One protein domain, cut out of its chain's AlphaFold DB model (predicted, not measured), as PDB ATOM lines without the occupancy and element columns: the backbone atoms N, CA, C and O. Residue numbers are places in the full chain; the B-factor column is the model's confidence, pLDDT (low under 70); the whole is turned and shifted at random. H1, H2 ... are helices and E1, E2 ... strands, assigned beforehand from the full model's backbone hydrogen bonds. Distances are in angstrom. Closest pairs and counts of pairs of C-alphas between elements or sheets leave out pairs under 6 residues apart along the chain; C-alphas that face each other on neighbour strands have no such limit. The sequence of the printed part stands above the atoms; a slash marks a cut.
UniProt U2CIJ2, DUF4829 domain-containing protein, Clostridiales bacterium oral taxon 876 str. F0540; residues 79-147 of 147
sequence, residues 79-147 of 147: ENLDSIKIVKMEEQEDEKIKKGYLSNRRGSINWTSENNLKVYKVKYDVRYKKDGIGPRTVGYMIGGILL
ATOM      1  N   GLU A  79      16.416  31.214 -21.568       89.12
ATOM      2  CA  GLU A  79      15.830  29.952 -22.011       89.12
ATOM      3  C   GLU A  79      16.809  29.067 -22.796       89.12
ATOM      4  O   GLU A  79      16.814  27.843 -22.604       89.12
ATOM      5  N   ASN A  80      17.664  29.678 -23.627       90.12
ATOM      6  CA  ASN A  80      18.663  28.959 -24.413       90.12
ATOM      7  C   ASN A  80      19.991  28.770 -23.674       90.12
ATOM      8  O   ASN A  80      20.803  27.940 -24.080       90.12
ATOM      9  N   LEU A  81      20.227  29.518 -22.597       90.19
ATOM     10  CA  LEU A  81      21.410  29.345 -21.771       90.19
ATOM     11  C   LEU A  81      21.360  27.973 -21.080       90.19
ATOM     12  O   LEU A  81      20.393  27.642 -20.396       90.19
ATOM     13  N   ASP A  82      22.406  27.168 -21.245       92.25
ATOM     14  CA  ASP A  82      22.587  25.937 -20.475       92.25
ATOM     15  C   ASP A  82      23.300  26.291 -19.165       92.25
ATOM     16  O   ASP A  82      22.672  26.385 -18.108       92.25
ATOM     17  N   SER A  83      24.577  26.666 -19.261       92.00
ATOM     18  CA  SER A  83      25.407  27.014 -18.105       92.00
ATOM     19  C   SER A  83      26.434  28.094 -18.425       92.00
ATOM     20  O   SER A  83      27.000  28.093 -19.516       92.00
ATOM     21  N   ILE A  84      26.768  28.922 -17.438       92.00
ATOM     22  CA  ILE A  84      27.909  29.837 -17.427       92.00
ATOM     23  C   ILE A  84      28.834  29.459 -16.273       92.00
ATOM     24  O   ILE A  84      28.383  29.268 -15.144       92.00
ATOM     25  N   LYS A  85      30.136  29.377 -16.532       92.06
ATOM     26  CA  LYS A  85      31.153  29.105 -15.518       92.06
ATOM     27  C   LYS A  85      32.223  30.184 -15.560       92.06
ATOM     28  O   LYS A  85      32.880  30.362 -16.582       92.06
ATOM     29  N   ILE A  86      32.437  30.868 -14.440       91.12
ATOM     30  CA  ILE A  86      33.567  31.788 -14.297       91.12
ATOM     31  C   ILE A  86      34.863  30.967 -14.330       91.12
ATOM     32  O   ILE A  86      35.024  30.002 -13.584       91.12
ATOM     33  N   VAL A  87      35.778  31.350 -15.218       92.00
ATOM     34  CA  VAL A  87      37.113  30.751 -15.368       92.00
ATOM     35  C   VAL A  87      38.148  31.585 -14.626       92.00
ATOM     36  O   VAL A  87      39.026  31.043 -13.962       92.00
ATOM     37  N   LYS A  88      38.060  32.911 -14.758       88.81
ATOM     38  CA  LYS A  88      38.939  33.861 -14.079       88.81
ATOM     39  C   LYS A  88      38.185  35.155 -13.828       88.81
ATOM     40  O   LYS A  88      37.448  35.617 -14.695       88.81
ATOM     41  N   MET A  89      38.433  35.763 -12.683       87.75
ATOM     42  CA  MET A  89      37.987  37.109 -12.372       87.75
ATOM     43  C   MET A  89      39.151  37.863 -11.752       87.75
ATOM     44  O   MET A  89      39.837  37.340 -10.878       87.75
ATOM     45  N   GLU A  90      39.395  39.064 -12.252       88.94
ATOM     46  CA  GLU A  90      40.470  39.933 -11.787       88.94
ATOM     47  C   GLU A  90      39.979  41.379 -11.775       88.94
ATOM     48  O   GLU A  90      39.221  41.789 -12.664       88.94
ATOM     49  N   GLU A  91      40.382  42.142 -10.759       85.62
ATOM     50  CA  GLU A  91      40.154  43.584 -10.760       85.62
ATOM     51  C   GLU A  91      40.959  44.208 -11.909       85.62
ATOM     52  O   GLU A  91      42.101  43.839 -12.184       85.62
ATOM     53  N   GLN A  92      40.323  45.116 -12.638       85.62
ATOM     54  CA  GLN A  92      40.919  45.837 -13.744       85.62
ATOM     55  C   GLN A  92      41.468  47.164 -13.235       85.62
ATOM     56  O   GLN A  92      40.703  48.064 -12.890       85.62
ATOM     57  N   GLU A  93      42.790  47.287 -13.231       85.56
ATOM     58  CA  GLU A  93      43.491  48.466 -12.720       85.56
ATOM     59  C   GLU A  93      43.873  49.477 -13.812       85.56
ATOM     60  O   GLU A  93      44.172  50.619 -13.477       85.56
ATOM     61  N   ASP A  94      43.802  49.113 -15.102       87.69
ATOM     62  CA  ASP A  94      44.144  50.018 -16.206       87.69
ATOM     63  C   ASP A  94      43.245  51.266 -16.199       87.69
ATOM     64  O   ASP A  94      42.037  51.217 -16.467       87.69
ATOM     65  N   GLU A  95      43.867  52.413 -15.924       85.88
ATOM     66  CA  GLU A  95      43.200  53.707 -15.879       85.88
ATOM     67  C   GLU A  95      42.481  54.060 -17.178       85.88
ATOM     68  O   GLU A  95      41.448  54.721 -17.126       85.88
ATOM     69  N   LYS A  96      42.976  53.640 -18.349       86.81
ATOM     70  CA  LYS A  96      42.301  53.921 -19.625       86.81
ATOM     71  C   LYS A  96      40.963  53.201 -19.699       86.81
ATOM     72  O   LYS A  96      39.998  53.771 -20.205       86.81
ATOM     73  N   ILE A  97      40.885  51.980 -19.168       82.12
ATOM     74  CA  ILE A  97      39.631  51.221 -19.107       82.12
ATOM     75  C   ILE A  97      38.680  51.863 -18.095       82.12
ATOM     76  O   ILE A  97      37.508  52.070 -18.418       82.12
ATOM     77  N   LYS A  98      39.175  52.246 -16.910       82.44
ATOM     78  CA  LYS A  98      38.366  52.944 -15.893       82.44
ATOM     79  C   LYS A  98      37.838  54.286 -16.408       82.44
ATOM     80  O   LYS A  98      36.634  54.527 -16.359       82.44
ATOM     81  N   LYS A  99      38.704  55.118 -16.996       84.38
ATOM     82  CA  LYS A  99      38.339  56.401 -17.619       84.38
ATOM     83  C   LYS A  99      37.348  56.203 -18.754       84.38
ATOM     84  O   LYS A  99      36.356  56.917 -18.806       84.38
ATOM     85  N   GLY A 100      37.556  55.192 -19.598       82.69
ATOM     86  CA  GLY A 100      36.601  54.820 -20.637       82.69
ATOM     87  C   GLY A 100      35.228  54.454 -20.070       82.69
ATOM     88  O   GLY A 100      34.211  54.835 -20.641       82.69
ATOM     89  N   TYR A 101      35.158  53.749 -18.940       77.75
ATOM     90  CA  TYR A 101      33.882  53.451 -18.285       77.75
ATOM     91  C   TYR A 101      33.189  54.721 -17.770       77.75
ATOM     92  O   TYR A 101      31.996  54.904 -18.009       77.75
ATOM     93  N   LEU A 102      33.942  55.609 -17.116       79.88
ATOM     94  CA  LEU A 102      33.440  56.869 -16.557       79.88
ATOM     95  C   LEU A 102      32.980  57.857 -17.636       79.88
ATOM     96  O   LEU A 102      31.938  58.490 -17.489       79.88
ATOM     97  N   SER A 103      33.736  57.974 -18.730       80.25
ATOM     98  CA  SER A 103      33.466  58.928 -19.808       80.25
ATOM     99  C   SER A 103      32.338  58.483 -20.738       80.25
ATOM    100  O   SER A 103      31.753  59.302 -21.445       80.25
ATOM    101  N   ASN A 104      32.042  57.184 -20.787       71.44
ATOM    102  CA  ASN A 104      30.964  56.654 -21.610       71.44
ATOM    103  C   ASN A 104      29.641  56.671 -20.843       71.44
ATOM    104  O   ASN A 104      29.601  56.317 -19.670       71.44
ATOM    105  N   ARG A 105      28.548  57.003 -21.552       64.25
ATOM    106  CA  ARG A 105      27.152  57.165 -21.075       64.25
ATOM    107  C   ARG A 105      26.800  56.471 -19.748       64.25
ATOM    108  O   ARG A 105      26.198  57.075 -18.871       64.25
ATOM    109  N   ARG A 106      27.126  55.183 -19.619       62.19
ATOM    110  CA  ARG A 106      26.772  54.337 -18.469       62.19
ATOM    111  C   ARG A 106      27.433  54.770 -17.151       62.19
ATOM    112  O   ARG A 106      26.781  54.654 -16.121       62.19
ATOM    113  N   GLY A 107      28.660  55.293 -17.174       59.03
ATOM    114  CA  GLY A 107      29.316  55.851 -15.987       59.03
ATOM    115  C   GLY A 107      28.739  57.210 -15.583       59.03
ATOM    116  O   GLY A 107      28.500  57.458 -14.403       59.03
ATOM    117  N   SER A 108      28.410  58.058 -16.564       61.72
ATOM    118  CA  SER A 108      27.890  59.407 -16.306       61.72
ATOM    119  C   SER A 108      26.461  59.434 -15.746       61.72
ATOM    120  O   SER A 108      26.101  60.379 -15.055       61.72
ATOM    121  N   ILE A 109      25.634  58.419 -16.036       65.88
ATOM    122  CA  ILE A 109      24.230  58.359 -15.574       65.88
ATOM    123  C   ILE A 109      24.132  57.970 -14.090       65.88
ATOM    124  O   ILE A 109      23.246  58.448 -13.387       65.88
ATOM    125  N   ASN A 110      25.057  57.146 -13.596       64.50
ATOM    126  CA  ASN A 110      24.979  56.555 -12.258       64.50
ATOM    127  C   ASN A 110      25.806  57.302 -11.205       64.50
ATOM    128  O   ASN A 110      26.119  56.717 -10.176       64.50
ATOM    129  N   TRP A 111      26.203  58.557 -11.452       68.50
ATOM    130  CA  TRP A 111      27.035  59.341 -10.519       68.50
ATOM    131  C   TRP A 111      28.344  58.619 -10.159       68.50
ATOM    132  O   TRP A 111      28.891  58.754  -9.063       68.50
ATOM    133  N   THR A 112      28.834  57.803 -11.094       74.69
ATOM    134  CA  THR A 112      30.051  57.023 -10.923       74.69
ATOM    135  C   THR A 112      31.260  57.942 -11.043       74.69
ATOM    136  O   THR A 112      31.364  58.750 -11.962       74.69
ATOM    137  N   SER A 113      32.178  57.809 -10.098       76.12
ATOM    138  CA  SER A 113      33.429  58.547  -9.974       76.12
ATOM    139  C   SER A 113      34.593  57.563  -9.896       76.12
ATOM    140  O   SER A 113      34.399  56.372  -9.661       76.12
ATOM    141  N   GLU A 114      35.821  58.051 -10.048       77.31
ATOM    142  CA  GLU A 114      37.015  57.212  -9.878       77.31
ATOM    143  C   GLU A 114      37.077  56.565  -8.484       77.31
ATOM    144  O   GLU A 114      37.521  55.427  -8.352       77.31
ATOM    145  N   ASN A 115      36.557  57.247  -7.459       76.56
ATOM    146  CA  ASN A 115      36.653  56.817  -6.062       76.56
ATOM    147  C   ASN A 115      35.633  55.740  -5.672       76.56
ATOM    148  O   ASN A 115      35.824  55.054  -4.671       76.56
ATOM    149  N   ASN A 116      34.546  55.594  -6.431       76.50
ATOM    150  CA  ASN A 116      33.484  54.619  -6.159       76.50
ATOM    151  C   ASN A 116      33.258  53.653  -7.332       76.50
ATOM    152  O   ASN A 116      32.213  53.009  -7.409       76.50
ATOM    153  N   LEU A 117      34.247  53.542  -8.226       79.69
ATOM    154  CA  LEU A 117      34.264  52.600  -9.335       79.69
ATOM    155  C   LEU A 117      35.307  51.511  -9.089       79.69
ATOM    156  O   LEU A 117      36.510  51.772  -9.092       79.69
ATOM    157  N   LYS A 118      34.853  50.260  -9.027       81.75
ATOM    158  CA  LYS A 118      35.714  49.118  -9.354       81.75
ATOM    159  C   LYS A 118      35.226  48.453 -10.618       81.75
ATOM    160  O   LYS A 118      34.026  48.334 -10.849       81.75
ATOM    161  N   VAL A 119      36.181  47.998 -11.411       81.44
ATOM    162  CA  VAL A 119      35.930  47.309 -12.666       81.44
ATOM    163  C   VAL A 119      36.526  45.923 -12.549       81.44
ATOM    164  O   VAL A 119      37.691  45.794 -12.199       81.44
ATOM    165  N   TYR A 120      35.751  44.893 -12.864       85.06
ATOM    166  CA  TYR A 120      36.263  43.529 -12.951       85.06
ATOM    167  C   TYR A 120      36.304  43.081 -14.400       85.06
ATOM    168  O   TYR A 120      35.375  43.338 -15.167       85.06
ATOM    169  N   LYS A 121      37.379  42.381 -14.758       86.00
ATOM    170  CA  LYS A 121      37.468  41.616 -15.994       86.00
ATOM    171  C   LYS A 121      37.156  40.164 -15.668       86.00
ATOM    172  O   LYS A 121      37.901  39.502 -14.947       86.00
ATOM    173  N   VAL A 122      36.060  39.667 -16.229       86.94
ATOM    174  CA  VAL A 122      35.626  38.282 -16.020       86.94
ATOM    175  C   VAL A 122      35.817  37.492 -17.303       86.94
ATOM    176  O   VAL A 122      35.242  37.840 -18.333       86.94
ATOM    177  N   LYS A 123      36.609  36.423 -17.231       89.31
ATOM    178  CA  LYS A 123      36.675  35.367 -18.240       89.31
ATOM    179  C   LYS A 123      35.747  34.243 -17.802       89.31
ATOM    180  O   LYS A 123      35.883  33.731 -16.690       89.31
ATOM    181  N   TYR A 124      34.845  33.837 -18.678       90.50
ATOM    182  CA  TYR A 124      33.896  32.768 -18.400       90.50
ATOM    183  C   TYR A 124      33.658  31.909 -19.636       90.50
ATOM    184  O   TYR A 124      33.784  32.389 -20.765       90.50
ATOM    185  N   ASP A 125      33.269  30.665 -19.388       90.50
ATOM    186  CA  ASP A 125      32.798  29.729 -20.398       90.50
ATOM    187  C   ASP A 125      31.272  29.690 -20.355       90.50
ATOM    188  O   ASP A 125      30.673  29.608 -19.279       90.50
ATOM    189  N   VAL A 126      30.632  29.732 -21.518       89.31
ATOM    190  CA  VAL A 126      29.181  29.634 -21.651       89.31
ATOM    191  C   VAL A 126      28.800  28.509 -22.600       89.31
ATOM    192  O   VAL A 126      29.389  28.340 -23.664       89.31
ATOM    193  N   ARG A 127      27.790  27.737 -22.208       89.31
ATOM    194  CA  ARG A 127      27.162  26.704 -23.028       89.31
ATOM    195  C   ARG A 127      25.715  27.077 -23.285       89.31
ATOM    196  O   ARG A 127      25.022  27.565 -22.390       89.31
ATOM    197  N   TYR A 128      25.270  26.810 -24.503       89.88
ATOM    198  CA  TYR A 128      23.902  27.023 -24.946       89.88
ATOM    199  C   TYR A 128      23.280  25.691 -25.338       89.88
ATOM    200  O   TYR A 128      23.974  24.776 -25.773       89.88
ATOM    201  N   LYS A 129      21.960  25.590 -25.188       89.94
ATOM    202  CA  LYS A 129      21.195  24.394 -25.562       89.94
ATOM    203  C   LYS A 129      21.089  24.239 -27.078       89.94
ATOM    204  O   LYS A 129      21.016  23.121 -27.573       89.94
ATOM    205  N   LYS A 130      21.033  25.361 -27.799       87.56
ATOM    206  CA  LYS A 130      20.983  25.416 -29.263       87.56
ATOM    207  C   LYS A 130      22.162  26.212 -29.796       87.56
ATOM    208  O   LYS A 130      22.362  27.358 -29.387       87.56
ATOM    209  N   ASP A 131      22.874  25.614 -30.744       76.75
ATOM    210  CA  ASP A 131      23.953  26.266 -31.478       76.75
ATOM    211  C   ASP A 131      23.425  27.418 -32.344       76.75
ATOM    212  O   ASP A 131      22.278  27.420 -32.793       76.75
ATOM    213  N   GLY A 132      24.266  28.431 -32.561       72.56
ATOM    214  CA  GLY A 132      23.933  29.602 -33.380       72.56
ATOM    215  C   GLY A 132      22.982  30.617 -32.728       72.56
ATOM    216  O   GLY A 132      22.710  31.651 -33.333       72.56
ATOM    217  N   ILE A 133      22.506  30.371 -31.501       71.75
ATOM    218  CA  ILE A 133      21.609  31.269 -30.759       71.75
ATOM    219  C   ILE A 133      22.291  31.699 -29.453       71.75
ATOM    220  O   ILE A 133      22.194  31.032 -28.427       71.75
ATOM    221  N   GLY A 134      22.994  32.829 -29.481       67.12
ATOM    222  CA  GLY A 134      23.685  33.393 -28.318       67.12
ATOM    223  C   GLY A 134      25.079  33.933 -28.657       67.12
ATOM    224  O   GLY A 134      25.587  33.696 -29.755       67.12
ATOM    225  N   PRO A 135      25.704  34.706 -27.752       66.69
ATOM    226  CA  PRO A 135      27.080  35.166 -27.913       66.69
ATOM    227  C   PRO A 135      28.093  34.006 -27.884       66.69
ATOM    228  O   PRO A 135      27.775  32.881 -27.510       66.69
ATOM    229  N   ARG A 136      29.336  34.276 -28.305       60.72
ATOM    230  CA  ARG A 136      30.417  33.272 -28.353       60.72
ATOM    231  C   ARG A 136      30.642  32.597 -26.990       60.72
ATOM    232  O   ARG A 136      30.494  33.226 -25.949       60.72
ATOM    233  N   THR A 137      31.099  31.342 -27.037       58.41
ATOM    234  CA  THR A 137      31.360  30.417 -25.911       58.41
ATOM    235  C   THR A 137      32.289  30.972 -24.826       58.41
ATOM    236  O   THR A 137      32.269  30.488 -23.701       58.41
ATOM    237  N   VAL A 138      33.089  31.992 -25.143       53.94
ATOM    238  CA  VAL A 138      33.923  32.725 -24.184       53.94
ATOM    239  C   VAL A 138      33.563  34.199 -24.270       53.94
ATOM    240  O   VAL A 138      33.566  34.780 -25.359       53.94
ATOM    241  N   GLY A 139      33.282  34.804 -23.120       56.59
ATOM    242  CA  GLY A 139      32.974  36.223 -23.025       56.59
ATOM    243  C   GLY A 139      33.900  36.976 -22.079       56.59
ATOM    244  O   GLY A 139      34.569  36.396 -21.224       56.59
ATOM    245  N   TYR A 140      33.923  38.292 -22.272       52.41
ATOM    246  CA  TYR A 140      34.589  39.247 -21.398       52.41
ATOM    247  C   TYR A 140      33.541  40.231 -20.903       52.41
ATOM    248  O   TYR A 140      32.933  40.944 -21.703       52.41
ATOM    249  N   MET A 141      33.325  40.265 -19.591       61.03
ATOM    250  CA  MET A 141      32.478  41.274 -18.963       61.03
ATOM    251  C   MET A 141      33.356  42.329 -18.298       61.03
ATOM    252  O   MET A 141      34.297  41.984 -17.584       61.03
ATOM    253  N   ILE A 142      33.023  43.596 -18.556       53.94
ATOM    254  CA  ILE A 142      33.537  44.777 -17.860       53.94
ATOM    255  C   ILE A 142      32.319  45.421 -17.193       53.94
ATOM    256  O   ILE A 142      31.509  46.062 -17.865       53.94
ATOM    257  N   GLY A 143      32.151  45.173 -15.897       55.00
ATOM    258  CA  GLY A 143      31.080  45.748 -15.085       55.00
ATOM    259  C   GLY A 143      31.657  46.741 -14.087       55.00
ATOM    260  O   GLY A 143      32.612  46.404 -13.389       55.00
ATOM    261  N   GLY A 144      31.099  47.951 -14.044       51.25
ATOM    262  CA  GLY A 144      31.357  48.930 -12.995       51.25
ATOM    263  C   GLY A 144      30.113  49.081 -12.132       51.25
ATOM    264  O   GLY A 144      29.036  49.372 -12.653       51.25
ATOM    265  N   ILE A 145      30.249  48.864 -10.831       53.88
ATOM    266  CA  ILE A 145      29.164  49.024  -9.861       53.88
ATOM    267  C   ILE A 145      29.561  50.163  -8.921       53.88
ATOM    268  O   ILE A 145      30.720  50.261  -8.520       53.88
ATOM    269  N   LEU A 146      28.589  51.030  -8.640       48.41
ATOM    270  CA  LEU A 146      28.720  52.168  -7.738       48.41
ATOM    271  C   LEU A 146      28.830  51.667  -6.290       48.41
ATOM    272  O   LEU A 146      27.956  50.914  -5.856       48.41
ATOM    273  N   LEU A 147      29.881  52.081  -5.573       42.38
ATOM    274  CA  LEU A 147      30.004  51.928  -4.113       42.38
ATOM    275  C   LEU A 147      29.180  52.982  -3.358       42.38
ATOM    276  O   LEU A 147      29.222  54.163  -3.781       42.38
TER     277      LEU A 147
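AT A GLANCE: This is residues 79 to 147 of the 147 residues of the protein "DUF4829 domain-containing protein" of Clostridiales bacterium oral taxon 876 str. F0540 (UniProt U2CIJ2). A long, strongly twisted ribbon of three antiparallel strands, E1, E2 and E3, has the short helix H1 crossing E2 and E3 near one end of the ribbon, with the shorter H2 beside that same end. The far end of the ribbon holds the start of E1 and the E2 to E3 turn. The 69 printed residues have the order E1 H1 H2 E2 E3, a mixed class of helices and strands, with sheet order E1 - E2 - E3. The whole is loose, with a radius of gyration of the C-alphas of 14.6 A, and elongated, spanning 41 by 23 by 20 A.

IN THESE COORDINATES: E1, residues 81 to 91, begins at C-alpha 81 (21.410, 29.345, -21.771), is 26.0 A long and bends by 57 degrees at residue 88. H1 is residues 95 to 103, 11.7 A, and H2 residues 105 to 109, 6.3 A. E2, residues 117 to 128, is 31.7 A long and bends by 58 degrees at residue 125. E3, residues 138 to 146, 26.0 A, ends at C-alpha 146 (28.720, 52.168, -7.738).

HOW THE PARTS SIT: E1 and E2 are antiparallel at 149 degrees, with N 85 and O 125 2.8 A apart, within hydrogen-bond range. E2 and E3 form a hairpin at 148 degrees, with N 122 and O 141 3.2 A apart. H1 is on the sheet at a height of 9.3 A, over E2 and E3, across the strands at 90 degrees to E2 on the local plane, which only just rests on enough C-alphas, 6; the closest C-alphas of H1 and E2 are those of Lys 98 and Val 119, 6.9 A. H2 only grazes the sheet, with residues 106 to 107. H1 and H2 are close but not clearly touching; their closest C-alphas, of Tyr 101 and Gly 107, are 5.6 A apart. In H1 and H2 every O i to N i+4 pair is within hydrogen-bond range.

THE WHOLE: The C-alphas farthest apart, of Asn 115 and Lys 130, are 42.1 A apart. The printed part has no cut and no long link. Its mean pLDDT is 76.7; residues 105 to 111 and 134 to 147 are under 70.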